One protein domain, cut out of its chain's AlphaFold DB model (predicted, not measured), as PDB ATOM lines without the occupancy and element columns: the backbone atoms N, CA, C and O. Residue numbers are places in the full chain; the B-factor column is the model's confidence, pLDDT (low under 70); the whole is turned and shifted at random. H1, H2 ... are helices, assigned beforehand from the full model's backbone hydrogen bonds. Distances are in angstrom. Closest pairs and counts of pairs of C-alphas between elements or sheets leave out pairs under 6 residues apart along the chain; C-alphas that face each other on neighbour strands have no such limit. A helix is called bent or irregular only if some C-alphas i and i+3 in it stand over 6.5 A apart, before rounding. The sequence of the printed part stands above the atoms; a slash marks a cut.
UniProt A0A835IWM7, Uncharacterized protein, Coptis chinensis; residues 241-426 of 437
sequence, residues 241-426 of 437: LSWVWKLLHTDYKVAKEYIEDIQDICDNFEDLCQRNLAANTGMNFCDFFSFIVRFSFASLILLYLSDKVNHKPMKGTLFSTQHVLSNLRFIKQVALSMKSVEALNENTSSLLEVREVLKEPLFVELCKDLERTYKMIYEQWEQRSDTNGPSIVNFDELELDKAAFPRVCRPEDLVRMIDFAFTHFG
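What this domain is: This is residues 241 to 426 of the 437 residues of an uncharacterized protein of Coptis chinensis (UniProt A0A835IWM7). A long helical hairpin, H4 and H5, makes the core, with H9 packed lengthwise on both helices and H7 crossing H4 and meeting H5 near its beginning, residues 374 to 378 of H7 at residues 316 to 320 of H5. H1 packs on H5 by residues 241 to 245 and, with H2 and H3, extends beyond the hairpin. The printed part has 186 residues with nine named helices, H1 to H9 in chain order, and no named strand; the class is all helix. It is elongated, 63 by 34 by 28 A, and only just compact, close to loose, with a radius of gyration of the C-alphas of 18.9 A.

Where its parts are: H1, residues 241 to 258, begins at C-alpha 241 (4.552, 6.597, 39.992) and spans 25.7 A. H2, residues 260 to 265, is irregular: C-alphas 261 and 264 are 7.6 A apart. H3 is residues 269 to 281; H4, 285 to 309, spans 36.6 A; H5, 315 to 338, 35.4 A. H6 is residues 354 to 359; H7, 361 to 378, spans 26.0 A; H8 is 400 to 403. H9, residues 411 to 424, ends at C-alpha 424 (-9.642, 11.598, 59.284).

How they stand to each other: H1, H4, H5 and H9 form an up and down bundle, each running against the one before it. The closest C-alphas, in A, are Ser 242 and Val 334 where H1 touches H5, 5.8 A; Lys 256 and Cys 273 where H1 touches H3, 5.5 A; Ser 299 and Val 324 in the hairpin H4 and H5, 5.8 A, at a shallow tilt of 28 degrees; Ala 298 and Cys 367 where H4 touches H7, 5.3 A, at a steep tilt of 62 degrees; Ala 335 and Pro 411 where H5 touches H9, 5.0 A. H2 is near H3; H6 is near H8. Every O i to N i+4 pair is within hydrogen-bond range in H1, H3, H4, H5, H6, H7 and H9; H2 has 0 of 2, but 2 of 3 O i to N i+3 pairs, and H8 is too short.

The domain as a whole: The farthest C-alphas, Ile 265 and Lys 312, are 64.2 A apart. The printed part has no cut. The links H5 to H6 and H7 to H8 are long; residues 382 to 388 stand free. pLDDT is under 70 in 47 residues, among them 380 to 406.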
ATOM      1  N   LEU A 241       4.620   5.136  40.101       94.06
ATOM      2  CA  LEU A 241       4.552   6.597  39.992       94.06
ATOM      3  C   LEU A 241       5.873   7.299  40.364       94.06
ATOM      4  O   LEU A 241       6.238   8.307  39.756       94.06
ATOM      5  N   SER A 242       6.622   6.754  41.328       93.81
ATOM      6  CA  SER A 242       7.952   7.254  41.711       93.81
ATOM      7  C   SER A 242       8.961   7.181  40.562       93.81
ATOM      8  O   SER A 242       9.791   8.079  40.407       93.81
ATOM      9  N   TRP A 243       8.869   6.151  39.720       91.31
ATOM     10  CA  TRP A 243       9.718   5.988  38.546       91.31
ATOM     11  C   TRP A 243       9.388   6.981  37.445       91.31
ATOM     12  O   TRP A 243      10.316   7.518  36.838       91.31
ATOM     13  N   VAL A 244       8.096   7.256  37.230       93.12
ATOM     14  CA  VAL A 244       7.631   8.294  36.298       93.12
ATOM     15  C   VAL A 244       8.222   9.644  36.706       93.12
ATOM     16  O   VAL A 244       8.872  10.310  35.902       93.12
ATOM     17  N   TRP A 245       8.097  10.011  37.987       94.69
ATOM     18  CA  TRP A 245       8.668  11.255  38.505       94.69
ATOM     19  C   TRP A 245      10.195  11.309  38.377       94.69
ATOM     20  O   TRP A 245      10.755  12.315  37.939       94.69
ATOM     21  N   LYS A 246      10.892  10.219  38.719       91.75
ATOM     22  CA  LYS A 246      12.354  10.146  38.603       91.75
ATOM     23  C   LYS A 246      12.825  10.328  37.160       91.75
ATOM     24  O   LYS A 246      13.849  10.981  36.958       91.75
ATOM     25  N   LEU A 247      12.105   9.762  36.185       89.69
ATOM     26  CA  LEU A 247      12.369   9.985  34.763       89.69
ATOM     27  C   LEU A 247      12.200  11.466  34.425       89.69
ATOM     28  O   LEU A 247      13.175  12.086  34.024       89.69
ATOM     29  N   LEU A 248      11.023  12.042  34.690       91.69
ATOM     30  CA  LEU A 248      10.721  13.445  34.382       91.69
ATOM     31  C   LEU A 248      11.752  14.406  34.979       91.69
ATOM     32  O   LEU A 248      12.237  15.308  34.307       91.69
ATOM     33  N   HIS A 249      12.128  14.203  36.240       92.31
ATOM     34  CA  HIS A 249      13.124  15.041  36.899       92.31
ATOM     35  C   HIS A 249      14.535  14.862  36.314       92.31
ATOM     36  O   HIS A 249      15.304  15.821  36.268       92.31
ATOM     37  N   THR A 250      14.888  13.654  35.866       90.62
ATOM     38  CA  THR A 250      16.171  13.399  35.191       90.62
ATOM     39  C   THR A 250      16.189  14.059  33.818       90.62
ATOM     40  O   THR A 250      17.117  14.805  33.516       90.62
ATOM     41  N   ASP A 251      15.140  13.850  33.029       89.94
ATOM     42  CA  ASP A 251      15.032  14.372  31.670       89.94
ATOM     43  C   ASP A 251      14.903  15.899  31.672       89.94
ATOM     44  O   ASP A 251      15.444  16.550  30.788       89.94
ATOM     45  N   TYR A 252      14.313  16.496  32.715       92.19
ATOM     46  CA  TYR A 252      14.319  17.948  32.921       92.19
ATOM     47  C   TYR A 252      15.738  18.493  33.090       92.19
ATOM     48  O   TYR A 252      16.097  19.481  32.456       92.19
ATOM     49  N   LYS A 253      16.565  17.849  33.927       90.75
ATOM     50  CA  LYS A 253      17.962  18.269  34.125       90.75
ATOM     51  C   LYS A 253      18.745  18.172  32.828       90.75
ATOM     52  O   LYS A 253      19.451  19.106  32.479       90.75
ATOM     53  N   VAL A 254      18.561  17.069  32.105       89.00
ATOM     54  CA  VAL A 254      19.181  16.857  30.797       89.00
ATOM     55  C   VAL A 254      18.726  17.936  29.812       89.00
ATOM     56  O   VAL A 254      19.570  18.595  29.215       89.00
ATOM     57  N   ALA A 255      17.419  18.169  29.679       87.62
ATOM     58  CA  ALA A 255      16.861  19.195  28.803       87.62
ATOM     59  C   ALA A 255      17.429  20.581  29.130       87.62
ATOM     60  O   ALA A 255      17.868  21.271  28.217       87.62
ATOM     61  N   LYS A 256      17.489  20.945  30.417       90.06
ATOM     62  CA  LYS A 256      18.058  22.206  30.904       90.06
ATOM     63  C   LYS A 256      19.544  22.348  30.565       90.06
ATOM     64  O   LYS A 256      19.938  23.374  30.027       90.06
ATOM     65  N   GLU A 257      20.350  21.320  30.833       90.69
ATOM     66  CA  GLU A 257      21.785  21.294  30.506       90.69
ATOM     67  C   GLU A 257      22.035  21.416  28.992       90.69
ATOM     68  O   GLU A 257      22.989  22.063  28.570       90.69
ATOM     69  N   TYR A 258      21.174  20.826  28.156       88.50
ATOM     70  CA  TYR A 258      21.323  20.856  26.696       88.50
ATOM     71  C   TYR A 258      21.143  22.240  26.066       88.50
ATOM     72  O   TYR A 258      21.645  22.450  24.963       88.50
ATOM     73  N   ILE A 259      20.411  23.142  26.725       90.56
ATOM     74  CA  ILE A 259      20.103  24.489  26.221       90.56
ATOM     75  C   ILE A 259      20.638  25.596  27.142       90.56
ATOM     76  O   ILE A 259      20.254  26.753  27.007       90.56
ATOM     77  N   GLU A 260      21.504  25.264  28.103       92.19
ATOM     78  CA  GLU A 260      22.045  26.216  29.085       92.19
ATOM     79  C   GLU A 260      22.760  27.407  28.420       92.19
ATOM     80  O   GLU A 260      22.734  28.526  28.930       92.19
ATOM     81  N   ASP A 261      23.336  27.202  27.234       92.62
ATOM     82  CA  ASP A 261      24.056  28.216  26.462       92.62
ATOM     83  C   ASP A 261      23.188  29.404  26.017       92.62
ATOM     84  O   ASP A 261      23.718  30.491  25.773       92.62
ATOM     85  N   ILE A 262      21.867  29.225  25.940       92.06
ATOM     86  CA  ILE A 262      20.921  30.288  25.577       92.06
ATOM     87  C   ILE A 262      20.188  30.889  26.783       92.06
ATOM     88  O   ILE A 262      19.318  31.742  26.591       92.06
ATOM     89  N   GLN A 263      20.524  30.489  28.014       90.44
ATOM     90  CA  GLN A 263      19.830  30.942  29.224       90.44
ATOM     91  C   GLN A 263      19.834  32.472  29.370       90.44
ATOM     92  O   GLN A 263      18.792  33.059  29.646       90.44
ATOM     93  N   ASP A 264      20.971  33.124  29.119       90.94
ATOM     94  CA  ASP A 264      21.130  34.578  29.285       90.94
ATOM     95  C   ASP A 264      20.400  35.413  28.216       90.94
ATOM     96  O   ASP A 264      20.251  36.628  28.367       90.94
ATOM     97  N   ILE A 265      19.970  34.783  27.118       91.50
ATOM     98  CA  ILE A 265      19.302  35.441  25.985       91.50
ATOM     99  C   ILE A 265      17.847  34.989  25.804       91.50
ATOM    100  O   ILE A 265      17.175  35.453  24.882       91.50
ATOM    101  N   CYS A 266      17.363  34.074  26.648       88.94
ATOM    102  CA  CYS A 266      16.002  33.557  26.612       88.94
ATOM    103  C   CYS A 266      15.133  34.273  27.652       88.94
ATOM    104  O   CYS A 266      15.386  34.171  28.850       88.94
ATOM    105  N   ASP A 267      14.071  34.948  27.202       85.69
ATOM    106  CA  ASP A 267      13.170  35.707  28.082       85.69
ATOM    107  C   ASP A 267      12.484  34.832  29.150       85.69
ATOM    108  O   ASP A 267      12.222  35.296  30.260       85.69
ATOM    109  N   ASN A 268      12.189  33.567  28.827       88.94
ATOM    110  CA  ASN A 268      11.596  32.599  29.751       88.94
ATOM    111  C   ASN A 268      12.248  31.219  29.588       88.94
ATOM    112  O   ASN A 268      11.709  30.311  28.951       88.94
ATOM    113  N   PHE A 269      13.444  31.083  30.158       89.94
ATOM    114  CA  PHE A 269      14.244  29.866  30.056       89.94
ATOM    115  C   PHE A 269      13.570  28.633  30.678       89.94
ATOM    116  O   PHE A 269      13.688  27.529  30.144       89.94
ATOM    117  N   GLU A 270      12.835  28.809  31.779       90.06
ATOM    118  CA  GLU A 270      12.147  27.703  32.450       90.06
ATOM    119  C   GLU A 270      11.000  27.150  31.595       90.06
ATOM    120  O   GLU A 270      10.896  25.937  31.435       90.06
ATOM    121  N   ASP A 271      10.193  28.013  30.966       87.38
ATOM    122  CA  ASP A 271       9.160  27.569  30.020       87.38
ATOM    123  C   ASP A 271       9.761  26.771  28.857       87.38
ATOM    124  O   ASP A 271       9.258  25.707  28.491       87.38
ATOM    125  N   LEU A 272      10.900  27.222  28.323       88.81
ATOM    126  CA  LEU A 272      11.596  26.495  27.268       88.81
ATOM    127  C   LEU A 272      12.081  25.115  27.741       88.81
ATOM    128  O   LEU A 272      11.933  24.135  27.006       88.81
ATOM    129  N   CYS A 273      12.594  25.011  28.973       90.75
ATOM    130  CA  CYS A 273      12.952  23.731  29.588       90.75
ATOM    131  C   CYS A 273      11.727  22.814  29.736       90.75
ATOM    132  O   CYS A 273      11.798  21.642  29.365       90.75
ATOM    133  N   GLN A 274      10.592  23.331  30.221       89.25
ATOM    134  CA  GLN A 274       9.350  22.561  30.384       89.25
ATOM    135  C   GLN A 274       8.767  22.103  29.039       89.25
ATOM    136  O   GLN A 274       8.285  20.976  28.926       89.25
ATOM    137  N   ARG A 275       8.848  22.931  27.993       87.25
ATOM    138  CA  ARG A 275       8.418  22.571  26.632       87.25
ATOM    139  C   ARG A 275       9.318  21.515  26.002       87.25
ATOM    140  O   ARG A 275       8.818  20.603  25.347       87.25
ATOM    141  N   ASN A 276      10.628  21.610  26.216       87.44
ATOM    142  CA  ASN A 276      11.588  20.603  25.771       87.44
ATOM    143  C   ASN A 276      11.358  19.266  26.501       87.44
ATOM    144  O   ASN A 276      11.277  18.215  25.862       87.44
ATOM    145  N   LEU A 277      11.140  19.318  27.820       89.44
ATOM    146  CA  LEU A 277      10.761  18.164  28.633       89.44
ATOM    147  C   LEU A 277       9.475  17.503  28.114       89.44
ATOM    148  O   LEU A 277       9.471  16.294  27.885       89.44
ATOM    149  N   ALA A 278       8.417  18.286  27.879       87.88
ATOM    150  CA  ALA A 278       7.161  17.807  27.302       87.88
ATOM    151  C   ALA A 278       7.372  17.126  25.945       87.88
ATOM    152  O   ALA A 278       6.886  16.019  25.743       87.88
ATOM    153  N   ALA A 279       8.134  17.748  25.041       83.50
ATOM    154  CA  ALA A 279       8.384  17.203  23.710       83.50
ATOM    155  C   ALA A 279       9.155  15.873  23.740       83.50
ATOM    156  O   ALA A 279       8.858  14.979  22.954       83.50
ATOM    157  N   ASN A 280      10.123  15.730  24.649       81.88
ATOM    158  CA  ASN A 280      10.975  14.541  24.713       81.88
ATOM    159  C   ASN A 280      10.406  13.418  25.586       81.88
ATOM    160  O   ASN A 280      10.645  12.245  25.308       81.88
ATOM    161  N   THR A 281       9.669  13.766  26.642       86.75
ATOM    162  CA  THR A 281       9.212  12.798  27.656       86.75
ATOM    163  C   THR A 281       7.710  12.548  27.589       86.75
ATOM    164  O   THR A 281       7.252  11.535  28.104       86.75
ATOM    165  N   GLY A 282       6.936  13.438  26.958       86.25
ATOM    166  CA  GLY A 282       5.477  13.354  26.816       86.25
ATOM    167  C   GLY A 282       4.672  14.012  27.945       86.25
ATOM    168  O   GLY A 282       3.447  14.033  27.884       86.25
ATOM    169  N   MET A 283       5.328  14.529  28.990       88.94
ATOM    170  CA  MET A 283       4.725  15.322  30.074       88.94
ATOM    171  C   MET A 283       5.742  16.337  30.580       88.94
ATOM    172  O   MET A 283       6.926  16.018  30.672       88.94
ATOM    173  N   ASN A 284       5.286  17.530  30.955       90.25
ATOM    174  CA  ASN A 284       6.079  18.446  31.771       90.25
ATOM    175  C   ASN A 284       5.712  18.324  33.264       90.25
ATOM    176  O   ASN A 284       4.866  17.512  33.658       90.25
ATOM    177  N   PHE A 285       6.350  19.117  34.128       90.50
ATOM    178  CA  PHE A 285       6.065  19.065  35.563       90.50
ATOM    179  C   PHE A 285       4.633  19.488  35.915       90.50
ATOM    180  O   PHE A 285       4.052  18.928  36.846       90.50
ATOM    181  N   CYS A 286       4.046  20.426  35.172       86.69
ATOM    182  CA  CYS A 286       2.683  20.904  35.400       86.69
ATOM    183  C   CYS A 286       1.635  19.864  34.991       86.69
ATOM    184  O   CYS A 286       0.664  19.661  35.728       86.69
ATOM    185  N   ASP A 287       1.858  19.166  33.875       89.56
ATOM    186  CA  ASP A 287       1.043  18.033  33.433       89.56
ATOM    187  C   ASP A 287       1.046  16.939  34.508       89.56
ATOM    188  O   ASP A 287      -0.008  16.515  34.985       89.56
ATOM    189  N   PHE A 288       2.240  16.540  34.960       93.00
ATOM    190  CA  PHE A 288       2.398  15.491  35.966       93.00
ATOM    191  C   PHE A 288       1.812  15.883  37.328       93.00
ATOM    192  O   PHE A 288       1.143  15.075  37.976       93.00
ATOM    193  N   PHE A 289       2.015  17.128  37.771       90.94
ATOM    194  CA  PHE A 289       1.437  17.610  39.023       90.94
ATOM    195  C   PHE A 289      -0.096  17.638  38.957       90.94
ATOM    196  O   PHE A 289      -0.766  17.127  39.857       90.94
ATOM    197  N   SER A 290      -0.664  18.154  37.864       88.50
ATOM    198  CA  SER A 290      -2.114  18.156  37.643       88.50
ATOM    199  C   SER A 290      -2.692  16.744  37.634       88.50
ATOM    200  O   SER A 290      -3.729  16.488  38.250       88.50
ATOM    201  N   PHE A 291      -1.985  15.813  36.993       93.00
ATOM    202  CA  PHE A 291      -2.326  14.399  36.970       93.00
ATOM    203  C   PHE A 291      -2.442  13.814  38.388       93.00
ATOM    204  O   PHE A 291      -3.501  13.294  38.754       93.00
ATOM    205  N   ILE A 292      -1.410  13.946  39.231       94.06
ATOM    206  CA  ILE A 292      -1.429  13.356  40.583       94.06
ATOM    207  C   ILE A 292      -2.423  14.055  41.524       94.06
ATOM    208  O   ILE A 292      -2.988  13.403  42.407       94.06
ATOM    209  N   VAL A 293      -2.687  15.354  41.333       91.38
ATOM    210  CA  VAL A 293      -3.710  16.093  42.094       91.38
ATOM    211  C   VAL A 293      -5.105  15.551  41.786       91.38
ATOM    212  O   VAL A 293      -5.858  15.250  42.714       91.38
ATOM    213  N   ARG A 294      -5.444  15.340  40.507       91.75
ATOM    214  CA  ARG A 294      -6.756  14.802  40.108       91.75
ATOM    215  C   ARG A 294      -6.982  13.387  40.643       91.75
ATOM    216  O   ARG A 294      -8.029  13.132  41.238       91.75
ATOM    217  N   PHE A 295      -5.995  12.493  40.540       94.06
ATOM    218  CA  PHE A 295      -6.101  11.153  41.140       94.06
ATOM    219  C   PHE A 295      -6.181  11.187  42.670       94.06
ATOM    220  O   PHE A 295      -6.855  10.341  43.262       94.06
ATOM    221  N   SER A 296      -5.562  12.177  43.318       92.44
ATOM    222  CA  SER A 296      -5.707  12.379  44.764       92.44
ATOM    223  C   SER A 296      -7.126  12.789  45.133       92.44
ATOM    224  O   SER A 296      -7.712  12.179  46.023       92.44
ATOM    225  N   PHE A 297      -7.716  13.767  44.440       88.50
ATOM    226  CA  PHE A 297      -9.108  14.157  44.681       88.50
ATOM    227  C   PHE A 297     -10.063  12.988  44.439       88.50
ATOM    228  O   PHE A 297     -10.884  12.693  45.307       88.50
ATOM    229  N   ALA A 298      -9.920  12.280  43.315       90.06
ATOM    230  CA  ALA A 298     -10.752  11.120  43.001       90.06
ATOM    231  C   ALA A 298     -10.632  10.036  44.090       90.06
ATOM    232  O   ALA A 298     -11.639   9.534  44.582       90.06
ATOM    233  N   SER A 299      -9.412   9.745  44.550       91.31
ATOM    234  CA  SER A 299      -9.161   8.813  45.658       91.31
ATOM    235  C   SER A 299      -9.841   9.253  46.959       91.31
ATOM    236  O   SER A 299     -10.478   8.444  47.629       91.31
ATOM    237  N   LEU A 300      -9.762  10.538  47.311       85.81
ATOM    238  CA  LEU A 300     -10.425  11.074  48.502       85.81
ATOM    239  C   LEU A 300     -11.943  10.930  48.421       85.81
ATOM    240  O   LEU A 300     -12.563  10.480  49.382       85.81
ATOM    241  N   ILE A 301     -12.535  11.257  47.273       81.75
ATOM    242  CA  ILE A 301     -13.971  11.094  47.028       81.75
ATOM    243  C   ILE A 301     -14.395   9.640  47.257       81.75
ATOM    244  O   ILE A 301     -15.361   9.395  47.979       81.75
ATOM    245  N   LEU A 302     -13.648   8.673  46.715       84.06
ATOM    246  CA  LEU A 302     -13.944   7.250  46.904       84.06
ATOM    247  C   LEU A 302     -13.880   6.820  48.378       84.06
ATOM    248  O   LEU A 302     -14.724   6.034  48.817       84.06
ATOM    249  N   LEU A 303     -12.931   7.348  49.160       82.38
ATOM    250  CA  LEU A 303     -12.849   7.076  50.601       82.38
ATOM    251  C   LEU A 303     -14.049   7.651  51.362       82.38
ATOM    252  O   LEU A 303     -14.678   6.934  52.138       82.38
ATOM    253  N   TYR A 304     -14.410   8.913  51.110       76.94
ATOM    254  CA  TYR A 304     -15.552   9.557  51.770       76.94
ATOM    255  C   TYR A 304     -16.885   8.874  51.444       76.94
ATOM    256  O   TYR A 304     -17.730   8.705  52.324       76.94
ATOM    257  N   LEU A 305     -17.084   8.451  50.193       73.50
ATOM    258  CA  LEU A 305     -18.273   7.690  49.804       73.50
ATOM    259  C   LEU A 305     -18.319   6.327  50.502       73.50
ATOM    260  O   LEU A 305     -19.382   5.903  50.958       73.50
ATOM    261  N   SER A 306     -17.169   5.664  50.638       71.38
ATOM    262  CA  SER A 306     -17.069   4.376  51.333       71.38
ATOM    263  C   SER A 306     -17.390   4.489  52.828       71.38
ATOM    264  O   SER A 306     -17.978   3.566  53.391       71.38
ATOM    265  N   ASP A 307     -17.056   5.611  53.470       68.44
ATOM    266  CA  ASP A 307     -17.370   5.871  54.882       68.44
ATOM    267  C   ASP A 307     -18.872   6.099  55.113       68.44
ATOM    268  O   ASP A 307     -19.483   5.449  55.963       68.44
ATOM    269  N   LYS A 308     -19.516   6.931  54.277       64.50
ATOM    270  CA  LYS A 308     -20.954   7.239  54.399       64.50
ATOM    271  C   LYS A 308     -21.868   6.026  54.204       64.50
ATOM    272  O   LYS A 308     -22.951   5.975  54.783       64.50
ATOM    273  N   VAL A 309     -21.465   5.066  53.369       61.19
ATOM    274  CA  VAL A 309     -22.296   3.904  53.011       61.19
ATOM    275  C   VAL A 309     -22.254   2.798  54.084       61.19
ATOM    276  O   VAL A 309     -23.144   1.946  54.126       61.19
ATOM    277  N   ASN A 310     -21.282   2.802  55.005       54.09
ATOM    278  CA  ASN A 310     -21.021   1.650  55.869       54.09
ATOM    279  C   ASN A 310     -21.416   1.849  57.340       54.09
ATOM    280  O   ASN A 310     -20.640   2.326  58.158       54.09
ATOM    281  N   HIS A 311     -22.564   1.288  57.736       51.03
ATOM    282  CA  HIS A 311     -22.801   0.927  59.145       51.03
ATOM    283  C   HIS A 311     -22.167  -0.431  59.533       51.03
ATOM    284  O   HIS A 311     -22.042  -0.720  60.725       51.03
ATOM    285  N   LYS A 312     -21.732  -1.255  58.556       49.06
ATOM    286  CA  LYS A 312     -20.861  -2.446  58.715       49.06
ATOM    287  C   LYS A 312     -20.086  -2.724  57.410       49.06
ATOM    288  O   LYS A 312     -20.739  -3.025  56.413       49.06
ATOM    289  N   PRO A 313     -18.741  -2.689  57.391       53.88
ATOM    290  CA  PRO A 313     -17.979  -2.859  56.155       53.88
ATOM    291  C   PRO A 313     -18.021  -4.308  55.641       53.88
ATOM    292  O   PRO A 313     -17.728  -5.257  56.375       53.88
ATOM    293  N   MET A 314     -18.355  -4.487  54.359       58.88
ATOM    294  CA  MET A 314     -18.130  -5.745  53.639       58.88
ATOM    295  C   MET A 314     -16.630  -5.955  53.374       58.88
ATOM    296  O   MET A 314     -15.861  -5.003  53.241       58.88
ATOM    297  N   LYS A 315     -16.198  -7.218  53.241       58.59
ATOM    298  CA  LYS A 315     -14.786  -7.571  52.996       58.59
ATOM    299  C   LYS A 315     -14.220  -6.946  51.705       58.59
ATOM    300  O   LYS A 315     -13.057  -6.565  51.699       58.59
ATOM    301  N   GLY A 316     -15.027  -6.817  50.644       58.19
ATOM    302  CA  GLY A 316     -14.629  -6.161  49.386       58.19
ATOM    303  C   GLY A 316     -14.359  -4.664  49.557       58.19
ATOM    304  O   GLY A 316     -13.298  -4.183  49.171       58.19
ATOM    305  N   THR A 317     -15.255  -3.960  50.255       64.81
ATOM    306  CA  THR A 317     -15.119  -2.528  50.564       64.81
ATOM    307  C   THR A 317     -13.899  -2.226  51.437       64.81
ATOM    308  O   THR A 317     -13.275  -1.177  51.306       64.81
ATOM    309  N   LEU A 318     -13.502  -3.164  52.304       72.06
ATOM    310  CA  LEU A 318     -12.265  -3.044  53.076       72.06
ATOM    311  C   LEU A 318     -11.019  -3.071  52.173       72.06
ATOM    312  O   LEU A 318     -10.111  -2.268  52.375       72.06
ATOM    313  N   PHE A 319     -10.971  -3.963  51.177       76.31
ATOM    314  CA  PHE A 319      -9.829  -4.048  50.261       76.31
ATOM    315  C   PHE A 319      -9.743  -2.847  49.320       76.31
ATOM    316  O   PHE A 319      -8.649  -2.320  49.130       76.31
ATOM    317  N   SER A 320     -10.871  -2.369  48.786       81.00
ATOM    318  CA  SER A 320     -10.883  -1.151  47.966       81.00
ATOM    319  C   SER A 320     -10.446   0.074  48.775       81.00
ATOM    320  O   SER A 320      -9.599   0.834  48.314       81.00
ATOM    321  N   THR A 321     -10.912   0.216  50.020       84.81
ATOM    322  CA  THR A 321     -10.471   1.289  50.930       84.81
ATOM    323  C   THR A 321      -8.962   1.224  51.188       84.81
ATOM    324  O   THR A 321      -8.267   2.233  51.077       84.81
ATOM    325  N   GLN A 322      -8.423   0.036  51.487       86.75
ATOM    326  CA  GLN A 322      -6.982  -0.152  51.693       86.75
ATOM    327  C   GLN A 322      -6.161   0.165  50.436       86.75
ATOM    328  O   GLN A 322      -5.109   0.796  50.548       86.75
ATOM    329  N   HIS A 323      -6.647  -0.224  49.251       89.88
ATOM    330  CA  HIS A 323      -6.015   0.098  47.967       89.88
ATOM    331  C   HIS A 323      -5.942   1.607  47.745       89.88
ATOM    332  O   HIS A 323      -4.869   2.148  47.497       89.88
ATOM    333  N   VAL A 324      -7.063   2.308  47.927       91.44
ATOM    334  CA  VAL A 324      -7.137   3.764  47.751       91.44
ATOM    335  C   VAL A 324      -6.245   4.499  48.759       91.44
ATOM    336  O   VAL A 324      -5.536   5.436  48.391       91.44
ATOM    337  N   LEU A 325      -6.189   4.041  50.013       91.56
ATOM    338  CA  LEU A 325      -5.245   4.572  51.001       91.56
ATOM    339  C   LEU A 325      -3.785   4.347  50.585       91.56
ATOM    340  O   LEU A 325      -2.957   5.240  50.753       91.56
ATOM    341  N   SER A 326      -3.458   3.179  50.023       91.56
ATOM    342  CA  SER A 326      -2.121   2.908  49.486       91.56
ATOM    343  C   SER A 326      -1.768   3.853  48.338       91.56
ATOM    344  O   SER A 326      -0.661   4.387  48.310       91.56
ATOM    345  N   ASN A 327      -2.713   4.124  47.437       94.38
ATOM    346  CA  ASN A 327      -2.524   5.060  46.330       94.38
ATOM    347  C   ASN A 327      -2.179   6.467  46.830       94.38
ATOM    348  O   ASN A 327      -1.205   7.064  46.373       94.38
ATOM    349  N   LEU A 328      -2.913   6.965  47.830       94.75
ATOM    350  CA  LEU A 328      -2.616   8.252  48.464       94.75
ATOM    351  C   LEU A 328      -1.233   8.275  49.131       94.75
ATOM    352  O   LEU A 328      -0.556   9.302  49.085       94.75
ATOM    353  N   ARG A 329      -0.769   7.159  49.718       94.62
ATOM    354  CA  ARG A 329       0.590   7.078  50.292       94.62
ATOM    355  C   ARG A 329       1.663   7.235  49.219       94.62
ATOM    356  O   ARG A 329       2.578   8.034  49.408       94.62
ATOM    357  N   PHE A 330       1.529   6.533  48.094       94.88
ATOM    358  CA  PHE A 330       2.466   6.654  46.974       94.88
ATOM    359  C   PHE A 330       2.475   8.070  46.389       94.88
ATOM    360  O   PHE A 330       3.545   8.647  46.191       94.88
ATOM    361  N   ILE A 331       1.301   8.683  46.192       96.00
ATOM    362  CA  ILE A 331       1.222  10.073  45.720       96.00
ATOM    363  C   ILE A 331       1.892  11.027  46.716       96.00
ATOM    364  O   ILE A 331       2.670  11.887  46.306       96.00
ATOM    365  N   LYS A 332       1.656  10.861  48.025       94.88
ATOM    366  CA  LYS A 332       2.308  11.672  49.063       94.88
ATOM    367  C   LYS A 332       3.833  11.558  48.998       94.88
ATOM    368  O   LYS A 332       4.507  12.579  49.101       94.88
ATOM    369  N   GLN A 333       4.380  10.352  48.827       94.12
ATOM    370  CA  GLN A 333       5.829  10.142  48.697       94.12
ATOM    371  C   GLN A 333       6.400  10.878  47.479       94.12
ATOM    372  O   GLN A 333       7.400  11.588  47.597       94.12
ATOM    373  N   VAL A 334       5.729  10.783  46.329       94.75
ATOM    374  CA  VAL A 334       6.127  11.512  45.118       94.75
ATOM    375  C   VAL A 334       6.055  13.021  45.344       94.75
ATOM    376  O   VAL A 334       7.051  13.710  45.132       94.75
ATOM    377  N   ALA A 335       4.945  13.534  45.877       93.06
ATOM    378  CA  ALA A 335       4.775  14.955  46.175       93.06
ATOM    379  C   ALA A 335       5.831  15.482  47.166       93.06
ATOM    380  O   ALA A 335       6.332  16.590  47.001       93.06
ATOM    381  N   LEU A 336       6.237  14.688  48.165       93.12
ATOM    382  CA  LEU A 336       7.345  15.035  49.063       93.12
ATOM    383  C   LEU A 336       8.676  15.183  48.314       93.12
ATOM    384  O   LEU A 336       9.422  16.116  48.598       93.12
ATOM    385  N   SER A 337       8.954  14.310  47.343       91.88
ATOM    386  CA  SER A 337      10.171  14.386  46.521       91.88
ATOM    387  C   SER A 337      10.161  15.532  45.498       91.88
ATOM    388  O   SER A 337      11.219  15.951  45.036       91.88
ATOM    389  N   MET A 338       8.984  16.071  45.161       90.88
ATOM    390  CA  MET A 338       8.845  17.237  44.280       90.88
ATOM    391  C   MET A 338       9.223  18.552  44.979       90.88
ATOM    392  O   MET A 338       9.675  19.480  44.316       90.88
ATOM    393  N   LYS A 339       9.108  18.628  46.314       85.12
ATOM    394  CA  LYS A 339       9.386  19.844  47.109       85.12
ATOM    395  C   LYS A 339      10.797  20.405  46.930       85.12
ATOM    396  O   LYS A 339      11.030  21.593  47.115       85.12
ATOM    397  N   SER A 340      11.760  19.542  46.613       77.69
ATOM    398  CA  SER A 340      13.159  19.933  46.431       77.69
ATOM    399  C   SER A 340      13.468  20.511  45.046       77.69
ATOM    400  O   SER A 340      14.630  20.803  44.776       77.69
ATOM    401  N   VAL A 341      12.482  20.630  44.151       81.81
ATOM    402  CA  VAL A 341      12.692  21.084  42.769       81.81
ATOM    403  C   VAL A 341      12.311  22.557  42.630       81.81
ATOM    404  O   VAL A 341      11.142  22.916  42.697       81.81
ATOM    405  N   GLU A 342      13.310  23.411  42.398       75.88
ATOM    406  CA  GLU A 342      13.142  24.872  42.306       75.88
ATOM    407  C   GLU A 342      12.147  25.305  41.218       75.88
ATOM    408  O   GLU A 342      11.358  26.216  41.452       75.88
ATOM    409  N   ALA A 343      12.104  24.591  40.089       73.00
ATOM    410  CA  ALA A 343      11.177  24.839  38.976       73.00
ATOM    411  C   ALA A 343       9.683  24.780  39.357       73.00
ATOM    412  O   ALA A 343       8.836  25.304  38.636       73.00
ATOM    413  N   LEU A 344       9.350  24.148  40.489       71.94
ATOM    414  CA  LEU A 344       7.988  24.049  41.022       71.94
ATOM    415  C   LEU A 344       7.663  25.129  42.074       71.94
ATOM    416  O   LEU A 344       6.521  25.216  42.529       71.94
ATOM    417  N   ASN A 345       8.650  25.935  42.487       64.25
ATOM    418  CA  ASN A 345       8.486  27.008  43.475       64.25
ATOM    419  C   ASN A 345       8.079  28.346  42.841       64.25
ATOM    420  O   ASN A 345       7.447  29.180  43.502       64.25
ATOM    421  N   GLU A 346       8.442  28.548  41.575       56.41
ATOM    422  CA  GLU A 346       8.000  29.674  40.756       56.41
ATOM    423  C   GLU A 346       6.531  29.455  40.343       56.41
ATOM    424  O   GLU A 346       6.000  28.360  40.488       56.41
ATOM    425  N   ASN A 347       5.801  30.492  39.924       51.81
ATOM    426  CA  ASN A 347       4.334  30.463  39.734       51.81
ATOM    427  C   ASN A 347       3.866  29.614  38.519       51.81
ATOM    428  O   ASN A 347       2.897  29.959  37.850       51.81
ATOM    429  N   THR A 348       4.561  28.522  38.211       50.59
ATOM    430  CA  THR A 348       4.353  27.623  37.070       50.59
ATOM    431  C   THR A 348       3.270  26.574  37.313       50.59
ATOM    432  O   THR A 348       2.728  26.028  36.356       50.59
ATOM    433  N   SER A 349       2.878  26.310  38.565       53.47
ATOM    434  CA  SER A 349       1.792  25.371  38.856       53.47
ATOM    435  C   SER A 349       0.447  25.926  38.379       53.47
ATOM    436  O   SER A 349      -0.028  26.941  38.899       53.47
ATOM    437  N   SER A 350      -0.204  25.239  37.442       56.00
ATOM    438  CA  SER A 350      -1.604  25.488  37.098       56.00
ATOM    439  C   SER A 350      -2.447  25.515  38.375       56.00
ATOM    440  O   SER A 350      -2.490  24.539  39.125       56.00
ATOM    441  N   LEU A 351      -3.086  26.653  38.650       56.78
ATOM    442  CA  LEU A 351      -3.980  26.833  39.789       56.78
ATOM    443  C   LEU A 351      -5.149  25.843  39.677       56.78
ATOM    444  O   LEU A 351      -6.127  26.118  38.990       56.78
ATOM    445  N   LEU A 352      -5.064  24.700  40.363       64.75
ATOM    446  CA  LEU A 352      -6.200  23.798  40.523       64.75
ATOM    447  C   LEU A 352      -6.991  24.232  41.756       64.75
ATOM    448  O   LEU A 352      -6.683  23.880  42.901       64.75
ATOM    449  N   GLU A 353      -8.013  25.053  41.522       71.81
ATOM    450  CA  GLU A 353      -9.025  25.319  42.538       71.81
ATOM    451  C   GLU A 353      -9.873  24.062  42.730       71.81
ATOM    452  O   GLU A 353     -10.508  23.581  41.791       71.81
ATOM    453  N   VAL A 354      -9.897  23.534  43.959       70.75
ATOM    454  CA  VAL A 354     -10.572  22.264  44.275       70.75
ATOM    455  C   VAL A 354     -12.028  22.303  43.815       70.75
ATOM    456  O   VAL A 354     -12.496  21.386  43.150       70.75
ATOM    457  N   ARG A 355     -12.722  23.411  44.087       68.81
ATOM    458  CA  ARG A 355     -14.123  23.617  43.700       68.81
ATOM    459  C   ARG A 355     -14.366  23.583  42.201       68.81
ATOM    460  O   ARG A 355     -15.420  23.113  41.786       68.81
ATOM    461  N   GLU A 356     -13.438  24.111  41.417       78.25
ATOM    462  CA  GLU A 356     -13.580  24.126  39.965       78.25
ATOM    463  C   GLU A 356     -13.372  22.715  39.423       78.25
ATOM    464  O   GLU A 356     -14.234  22.219  38.703       78.25
ATOM    465  N   VAL A 357     -12.339  22.007  39.898       79.31
ATOM    466  CA  VAL A 357     -12.092  20.607  39.521       79.31
ATOM    467  C   VAL A 357     -13.283  19.710  39.864       79.31
ATOM    468  O   VAL A 357     -13.716  18.927  39.024       79.31
ATOM    469  N   LEU A 358     -13.867  19.847  41.059       74.75
ATOM    470  CA  LEU A 358     -15.027  19.049  41.482       74.75
ATOM    471  C   LEU A 358     -16.285  19.283  40.623       74.75
ATOM    472  O   LEU A 358     -17.164  18.424  40.590       74.75
ATOM    473  N   LYS A 359     -16.384  20.428  39.939       79.25
ATOM    474  CA  LYS A 359     -17.505  20.763  39.046       79.25
ATOM    475  C   LYS A 359     -17.254  20.381  37.591       79.25
ATOM    476  O   LYS A 359     -18.193  20.426  36.796       79.25
ATOM    477  N   GLU A 360     -16.025  20.033  37.218       85.88
ATOM    478  CA  GLU A 360     -15.697  19.647  35.848       85.88
ATOM    479  C   GLU A 360     -16.416  18.336  35.478       85.88
ATOM    480  O   GLU A 360     -16.147  17.302  36.094       85.88
ATOM    481  N   PRO A 361     -17.262  18.305  34.429       86.62
ATOM    482  CA  PRO A 361     -17.917  17.069  33.998       86.62
ATOM    483  C   PRO A 361     -16.923  15.939  33.689       86.62
ATOM    484  O   PRO A 361     -17.176  14.783  34.015       86.62
ATOM    485  N   LEU A 362     -15.765  16.287  33.122       88.94
ATOM    486  CA  LEU A 362     -14.678  15.354  32.813       88.94
ATOM    487  C   LEU A 362     -14.067  14.736  34.082       88.94
ATOM    488  O   LEU A 362     -13.744  13.551  34.094       88.94
ATOM    489  N   PHE A 363     -13.982  15.502  35.174       89.19
ATOM    490  CA  PHE A 363     -13.511  14.989  36.461       89.19
ATOM    491  C   PHE A 363     -14.507  14.007  37.080       89.19
ATOM    492  O   PHE A 363     -14.117  12.996  37.669       89.19
ATOM    493  N   VAL A 364     -15.804  14.279  36.921       85.12
ATOM    494  CA  VAL A 364     -16.860  13.367  37.367       85.12
ATOM    495  C   VAL A 364     -16.768  12.026  36.635       85.12
ATOM    496  O   VAL A 364     -16.884  10.982  37.277       85.12
ATOM    497  N   GLU A 365     -16.523  12.034  35.322       87.88
ATOM    498  CA  GLU A 365     -16.309  10.798  34.555       87.88
ATOM    499  C   GLU A 365     -15.049  10.048  35.011       87.88
ATOM    500  O   GLU A 365     -15.133   8.848  35.271       87.88
ATOM    501  N   LEU A 366     -13.932  10.748  35.253       90.62
ATOM    502  CA  LEU A 366     -12.726  10.135  35.827       90.62
ATOM    503  C   LEU A 366     -13.026   9.424  37.160       90.62
ATOM    504  O   LEU A 366     -12.587   8.294  37.380       90.62
ATOM    505  N   CYS A 367     -13.795  10.060  38.049       88.31
ATOM    506  CA  CYS A 367     -14.188   9.460  39.326       88.31
ATOM    507  C   CYS A 367     -15.036   8.194  39.131       88.31
ATOM    508  O   CYS A 367     -14.805   7.198  39.818       88.31
ATOM    509  N   LYS A 368     -15.993   8.214  38.191       85.75
ATOM    510  CA  LYS A 368     -16.840   7.052  37.870       85.75
ATOM    511  C   LYS A 368     -16.024   5.892  37.309       85.75
ATOM    512  O   LYS A 368     -16.247   4.747  37.702       85.75
ATOM    513  N   ASP A 369     -15.082   6.170  36.415       89.50
ATOM    514  CA  ASP A 369     -14.233   5.136  35.825       89.50
ATOM    515  C   ASP A 369     -13.283   4.517  36.858       89.50
ATOM    516  O   ASP A 369     -13.091   3.295  36.878       89.50
ATOM    517  N   LEU A 370     -12.747   5.335  37.770       90.44
ATOM    518  CA  LEU A 370     -11.925   4.864  38.884       90.44
ATOM    519  C   LEU A 370     -12.742   4.000  39.859       90.44
ATOM    520  O   LEU A 370     -12.319   2.901  40.223       90.44
ATOM    521  N   GLU A 371     -13.949   4.447  40.227       87.06
ATOM    522  CA  GLU A 371     -14.879   3.682  41.065       87.06
ATOM    523  C   GLU A 371     -15.192   2.323  40.433       87.06
ATOM    524  O   GLU A 371     -15.062   1.276  41.072       87.06
ATOM    525  N   ARG A 372     -15.572   2.327  39.150       87.56
ATOM    526  CA  ARG A 372     -15.905   1.117  38.395       87.56
ATOM    527  C   ARG A 372     -14.735   0.146  38.373       87.56
ATOM    528  O   ARG A 372     -14.928  -1.048  38.594       87.56
ATOM    529  N   THR A 373     -13.528   0.654  38.145       90.81
ATOM    530  CA  THR A 373     -12.295  -0.134  38.158       90.81
ATOM    531  C   THR A 373     -12.089  -0.828  39.504       90.81
ATOM    532  O   THR A 373     -11.903  -2.047  39.537       90.81
ATOM    533  N   TYR A 374     -12.202  -0.110  40.622       89.62
ATOM    534  CA  TYR A 374     -11.993  -0.702  41.950       89.62
ATOM    535  C   TYR A 374     -13.111  -1.643  42.385       89.62
ATOM    536  O   TYR A 374     -12.821  -2.664  43.013       89.62
ATOM    537  N   LYS A 375     -14.355  -1.395  41.968       85.38
ATOM    538  CA  LYS A 375     -15.454  -2.357  42.135       85.38
ATOM    539  C   LYS A 375     -15.197  -3.653  41.371       85.38
ATOM    540  O   LYS A 375     -15.387  -4.743  41.906       85.38
ATOM    541  N   MET A 376     -14.700  -3.567  40.138       86.12
ATOM    542  CA  MET A 376     -14.356  -4.761  39.362       86.12
ATOM    543  C   MET A 376     -13.205  -5.553  39.992       86.12
ATOM    544  O   MET A 376     -13.267  -6.780  40.037       86.12
ATOM    545  N   ILE A 377     -12.180  -4.869  40.504       87.94
ATOM    546  CA  ILE A 377     -11.011  -5.511  41.120       87.94
ATOM    547  C   ILE A 377     -11.361  -6.169  42.464       87.94
ATOM    548  O   ILE A 377     -10.967  -7.312  42.702       87.94
ATOM    549  N   TYR A 378     -12.095  -5.476  43.341       82.62
ATOM    550  CA  TYR A 378     -12.247  -5.879  44.747       82.62
ATOM    551  C   TYR A 378     -13.636  -6.392  45.132       82.62
ATOM    552  O   TYR A 378     -13.767  -7.080  46.147       82.62
ATOM    553  N   GLU A 379     -14.666  -6.105  44.337       71.62
ATOM    554  CA  GLU A 379     -16.055  -6.473  44.641       71.62
ATOM    555  C   GLU A 379     -16.605  -7.558  43.700       71.62
ATOM    556  O   GLU A 379     -17.772  -7.922  43.810       71.62
ATOM    557  N   GLN A 380     -15.766  -8.112  42.806       61.81
ATOM    558  CA  GLN A 380     -16.146  -9.135  41.813       61.81
ATOM    559  C   GLN A 380     -17.388  -8.733  41.000       61.81
ATOM    560  O   GLN A 380     -18.224  -9.565  40.646       61.81
ATOM    561  N   TRP A 381     -17.525  -7.434  40.727       54.75
ATOM    562  CA  TRP A 381     -18.655  -6.904  39.982       54.75
ATOM    563  C   TRP A 381     -18.544  -7.311  38.507       54.75
ATOM    564  O   TRP A 381     -17.869  -6.663  37.705       54.75
ATOM    565  N   GLU A 382     -19.186  -8.424  38.149       49.28
ATOM    566  CA  GLU A 382     -19.500  -8.756  36.760       49.28
ATOM    567  C   GLU A 382     -20.524  -7.744  36.241       49.28
ATOM    568  O   GLU A 382     -21.438  -7.370  36.976       49.28
ATOM    569  N   GLN A 383     -20.376  -7.304  34.985       46.84
ATOM    570  CA  GLN A 383     -21.318  -6.421  34.286       46.84
ATOM    571  C   GLN A 383     -22.734  -7.029  34.271       46.84
ATOM    572  O   GLN A 383     -23.170  -7.606  33.277       46.84
ATOM    573  N   ARG A 384     -23.482  -6.924  35.369       36.09
ATOM    574  CA  ARG A 384     -24.917  -7.179  35.378       36.09
ATOM    575  C   ARG A 384     -25.603  -5.950  34.812       36.09
ATOM    576  O   ARG A 384     -25.229  -4.820  35.116       36.09
ATOM    577  N   SER A 385     -26.599  -6.201  33.973       35.53
ATOM    578  CA  SER A 385     -27.482  -5.233  33.327       35.53
ATOM    579  C   SER A 385     -28.401  -4.519  34.328       35.53
ATOM    580  O   SER A 385     -29.614  -4.488  34.133       35.53
ATOM    581  N   ASP A 386     -27.846  -3.981  35.412       35.88
ATOM    582  CA  ASP A 386     -28.565  -3.066  36.284       35.88
ATOM    583  C   ASP A 386     -28.452  -1.659  35.701       35.88
ATOM    584  O   ASP A 386     -27.388  -1.051  35.620       35.88
ATOM    585  N   THR A 387     -29.606  -1.139  35.301       37.06
ATOM    586  CA  THR A 387     -29.849   0.230  34.826       37.06
ATOM    587  C   THR A 387     -29.607   1.304  35.892       37.06
ATOM    588  O   THR A 387     -29.827   2.484  35.631       37.06
ATOM    589  N   ASN A 388     -29.153   0.923  37.087       42.00
ATOM    590  CA  ASN A 388     -28.703   1.855  38.107       42.00
ATOM    591  C   ASN A 388     -27.202   2.066  37.905       42.00
ATOM    592  O   ASN A 388     -26.382   1.284  38.381       42.00
ATOM    593  N   GLY A 389     -26.860   3.103  37.137       40.66
ATOM    594  CA  GLY A 389     -25.478   3.539  36.945       40.66
ATOM    595  C   GLY A 389     -24.750   3.809  38.274       40.66
ATOM    596  O   GLY A 389     -25.391   3.865  39.328       40.66
ATOM    597  N   PRO A 390     -23.413   3.973  38.239       45.03
ATOM    598  CA  PRO A 390     -22.633   4.344  39.419       45.03
ATOM    599  C   PRO A 390     -23.281   5.538  40.125       45.03
ATOM    600  O   PRO A 390     -23.813   6.440  39.470       45.03
ATOM    601  N   SER A 391     -23.300   5.492  41.460       52.62
ATOM    602  CA  SER A 391     -23.950   6.487  42.308       52.62
ATOM    603  C   SER A 391     -23.507   7.881  41.873       52.62
ATOM    604  O   SER A 391     -22.321   8.190  41.912       52.62
ATOM    605  N   ILE A 392     -24.450   8.711  41.412       49.91
ATOM    606  CA  ILE A 392     -24.178  10.109  41.070       49.91
ATOM    607  C   ILE A 392     -23.595  10.753  42.327       49.91
ATOM    608  O   ILE A 392     -24.297  10.937  43.321       49.91
ATOM    609  N   VAL A 393     -22.291  11.017  42.302       53.28
ATOM    610  CA  VAL A 393     -21.572  11.622  43.417       53.28
ATOM    611  C   VAL A 393     -22.094  13.046  43.568       53.28
ATOM    612  O   VAL A 393     -21.839  13.899  42.720       53.28
ATOM    613  N   ASN A 394     -22.864  13.307  44.626       55.75
ATOM    614  CA  ASN A 394     -23.230  14.668  44.996       55.75
ATOM    615  C   ASN A 394     -22.044  15.308  45.728       55.75
ATOM    616  O   ASN A 394     -21.898  15.164  46.944       55.75
ATOM    617  N   PHE A 395     -21.162  15.965  44.971       54.16
ATOM    618  CA  PHE A 395     -19.930  16.556  45.502       54.16
ATOM    619  C   PHE A 395     -20.186  17.648  46.554       54.16
ATOM    620  O   PHE A 395     -19.351  17.840  47.438       54.16
ATOM    621  N   ASP A 396     -21.359  18.291  46.527       53.06
ATOM    622  CA  ASP A 396     -21.751  19.328  47.489       53.06
ATOM    623  C   ASP A 396     -21.924  18.781  48.921       53.06
ATOM    624  O   ASP A 396     -21.826  19.523  49.899       53.06
ATOM    625  N   GLU A 397     -22.132  17.469  49.080       53.31
ATOM    626  CA  GLU A 397     -22.297  16.821  50.388       53.31
ATOM    627  C   GLU A 397     -20.981  16.362  51.032       53.31
ATOM    628  O   GLU A 397     -20.997  15.855  52.159       53.31
ATOM    629  N   LEU A 398     -19.848  16.455  50.330       55.84
ATOM    630  CA  LEU A 398     -18.567  15.917  50.805       55.84
ATOM    631  C   LEU A 398     -17.890  16.803  51.860       55.84
ATOM    632  O   LEU A 398     -16.890  16.387  52.431       55.84
ATOM    633  N   GLU A 399     -18.397  18.018  52.103       56.34
ATOM    634  CA  GLU A 399     -17.799  19.031  52.993       56.34
ATOM    635  C   GLU A 399     -16.278  19.243  52.798       56.34
ATOM    636  O   GLU A 399     -15.619  19.832  53.653       56.34
ATOM    637  N   LEU A 400     -15.714  18.832  51.652       53.06
ATOM    638  CA  LEU A 400     -14.295  18.991  51.301       53.06
ATOM    639  C   LEU A 400     -13.877  20.470  51.338       53.06
ATOM    640  O   LEU A 400     -12.775  20.808  51.757       53.06
ATOM    641  N   ASP A 401     -14.813  21.361  51.017       49.94
ATOM    642  CA  ASP A 401     -14.673  22.811  51.138       49.94
ATOM    643  C   ASP A 401     -14.458  23.306  52.579       49.94
ATOM    644  O   ASP A 401     -13.826  24.341  52.795       49.94
ATOM    645  N   LYS A 402     -14.993  22.592  53.577       50.50
ATOM    646  CA  LYS A 402     -14.841  22.930  55.002       50.50
ATOM    647  C   LYS A 402     -13.532  22.394  55.586       50.50
ATOM    648  O   LYS A 402     -13.102  22.881  56.627       50.50
ATOM    649  N   ALA A 403     -12.872  21.458  54.900       50.88
ATOM    650  CA  ALA A 403     -11.592  20.863  55.291       50.88
ATOM    651  C   ALA A 403     -10.361  21.770  55.042       50.88
ATOM    652  O   ALA A 403      -9.232  21.319  55.197       50.88
ATOM    653  N   ALA A 404     -10.564  23.053  54.714       51.59
ATOM    654  CA  ALA A 404      -9.531  24.096  54.645       51.59
ATOM    655  C   ALA A 404      -8.508  24.015  53.486       51.59
ATOM    656  O   ALA A 404      -7.470  24.678  53.552       51.59
ATOM    657  N   PHE A 405      -8.812  23.315  52.386       63.22
ATOM    658  CA  PHE A 405      -7.977  23.320  51.172       63.22
ATOM    659  C   PHE A 405      -8.726  23.920  49.972       63.22
ATOM    660  O   PHE A 405      -9.133  23.187  49.079       63.22
ATOM    661  N   PRO A 406      -8.927  25.250  49.901       63.88
ATOM    662  CA  PRO A 406      -9.589  25.857  48.742       63.88
ATOM    663  C   PRO A 406      -8.770  25.691  47.448       63.88
ATOM    664  O   PRO A 406      -9.314  25.815  46.351       63.88
ATOM    665  N   ARG A 407      -7.458  25.439  47.571       74.06
ATOM    666  CA  ARG A 407      -6.499  25.381  46.464       74.06
ATOM    667  C   ARG A 407      -5.405  24.353  46.739       74.06
ATOM    668  O   ARG A 407      -4.916  24.273  47.867       74.06
ATOM    669  N   VAL A 408      -5.004  23.629  45.696       82.38
ATOM    670  CA  VAL A 408      -3.794  22.799  45.677       82.38
ATOM    671  C   VAL A 408      -2.919  23.301  44.538       82.38
ATOM    672  O   VAL A 408      -3.184  23.016  43.373       82.38
ATOM    673  N   CYS A 409      -1.914  24.106  44.874       79.06
ATOM    674  CA  CYS A 409      -1.036  24.737  43.890       79.06
ATOM    675  C   CYS A 409       0.370  24.150  43.949       79.06
ATOM    676  O   CYS A 409       1.015  24.006  42.925       79.06
ATOM    677  N   ARG A 410       0.848  23.770  45.133       84.88
ATOM    678  CA  ARG A 410       2.209  23.260  45.317       84.88
ATOM    679  C   ARG A 410       2.218  21.843  45.877       84.88
ATOM    680  O   ARG A 410       1.246  21.441  46.530       84.88
ATOM    681  N   PRO A 411       3.317  21.086  45.704       89.31
ATOM    682  CA  PRO A 411       3.452  19.764  46.309       89.31
ATOM    683  C   PRO A 411       3.208  19.757  47.828       89.31
ATOM    684  O   PRO A 411       2.641  18.805  48.360       89.31
ATOM    685  N   GLU A 412       3.548  20.833  48.546       88.31
ATOM    686  CA  GLU A 412       3.229  20.999  49.968       88.31
ATOM    687  C   GLU A 412       1.728  21.000  50.255       88.31
ATOM    688  O   GLU A 412       1.316  20.444  51.275       88.31
ATOM    689  N   ASP A 413       0.925  21.634  49.402       86.94
ATOM    690  CA  ASP A 413      -0.528  21.708  49.567       86.94
ATOM    691  C   ASP A 413      -1.138  20.314  49.414       86.94
ATOM    692  O   ASP A 413      -1.943  19.890  50.246       86.94
ATOM    693  N   LEU A 414      -0.674  19.574  48.401       89.19
ATOM    694  CA  LEU A 414      -1.092  18.201  48.137       89.19
ATOM    695  C   LEU A 414      -0.745  17.275  49.312       89.19
ATOM    696  O   LEU A 414      -1.595  16.519  49.777       89.19
ATOM    697  N   VAL A 415       0.476  17.379  49.850       91.19
ATOM    698  CA  VAL A 415       0.894  16.610  51.035       91.19
ATOM    699  C   VAL A 415       0.002  16.917  52.239       91.19
ATOM    700  O   VAL A 415      -0.478  15.984  52.880       91.19
ATOM    701  N   ARG A 416      -0.271  18.199  52.530       88.12
ATOM    702  CA  ARG A 416      -1.134  18.583  53.665       88.12
ATOM    703  C   ARG A 416      -2.558  18.052  53.515       88.12
ATOM    704  O   ARG A 416      -3.144  17.620  54.506       88.12
ATOM    705  N   MET A 417      -3.101  18.055  52.300       87.69
ATOM    706  CA  MET A 417      -4.418  17.483  52.024       87.69
ATOM    707  C   MET A 417      -4.449  15.972  52.288       87.69
ATOM    708  O   MET A 417      -5.384  15.473  52.914       87.69
ATOM    709  N   ILE A 418      -3.427  15.236  51.843       90.00
ATOM    710  CA  ILE A 418      -3.349  13.788  52.072       90.00
ATOM    711  C   ILE A 418      -3.183  13.479  53.569       90.00
ATOM    712  O   ILE A 418      -3.841  12.576  54.084       90.00
ATOM    713  N   ASP A 419      -2.373  14.254  54.293       88.56
ATOM    714  CA  ASP A 419      -2.204  14.103  55.746       88.56
ATOM    715  C   ASP A 419      -3.502  14.352  56.522       88.56
ATOM    716  O   ASP A 419      -3.814  13.629  57.475       88.56
ATOM    717  N   PHE A 420      -4.292  15.338  56.091       83.69
ATOM    718  CA  PHE A 420      -5.623  15.571  56.644       83.69
ATOM    719  C   PHE A 420      -6.529  14.349  56.448       83.69
ATOM    720  O   PHE A 420      -7.178  13.905  57.393       83.69
ATOM    721  N   ALA A 421      -6.523  13.758  55.251       82.50
ATOM    722  CA  ALA A 421      -7.297  12.556  54.972       82.50
ATOM    723  C   ALA A 421      -6.845  11.361  55.823       82.50
ATOM    724  O   ALA A 421      -7.679  10.685  56.418       82.50
ATOM    725  N   PHE A 422      -5.538  11.121  55.959       87.12
ATOM    726  CA  PHE A 422      -5.030  10.055  56.830       87.12
ATOM    727  C   PHE A 422      -5.440  10.247  58.288       87.12
ATOM    728  O   PHE A 422      -5.857   9.284  58.930       87.12
ATOM    729  N   THR A 423      -5.411  11.486  58.779       83.19
ATOM    730  CA  THR A 423      -5.891  11.815  60.127       83.19
ATOM    731  C   THR A 423      -7.381  11.500  60.277       83.19
ATOM    732  O   THR A 423      -7.779  10.889  61.266       83.19
ATOM    733  N   HIS A 424      -8.201  11.865  59.285       78.94
ATOM    734  CA  HIS A 424      -9.642  11.598  59.284       78.94
ATOM    735  C   HIS A 424      -9.961  10.095  59.308       78.94
ATOM    736  O   HIS A 424     -10.821   9.660  60.069       78.94
ATOM    737  N   PHE A 425      -9.227   9.292  58.533       78.75
ATOM    738  CA  PHE A 425      -9.429   7.842  58.430       78.75
ATOM    739  C   PHE A 425      -8.627   7.016  59.455       78.75
ATOM    740  O   PHE A 425      -8.579   5.790  59.347       78.75
ATOM    741  N   GLY A 426      -7.991   7.652  60.447       77.56
ATOM    742  CA  GLY A 426      -7.240   6.958  61.503       77.56
ATOM    743  C   GLY A 426      -6.029   6.168  60.994       77.56
ATOM    744  O   GLY A 426      -5.662   5.147  61.572       77.56
TER     745      GLY A 426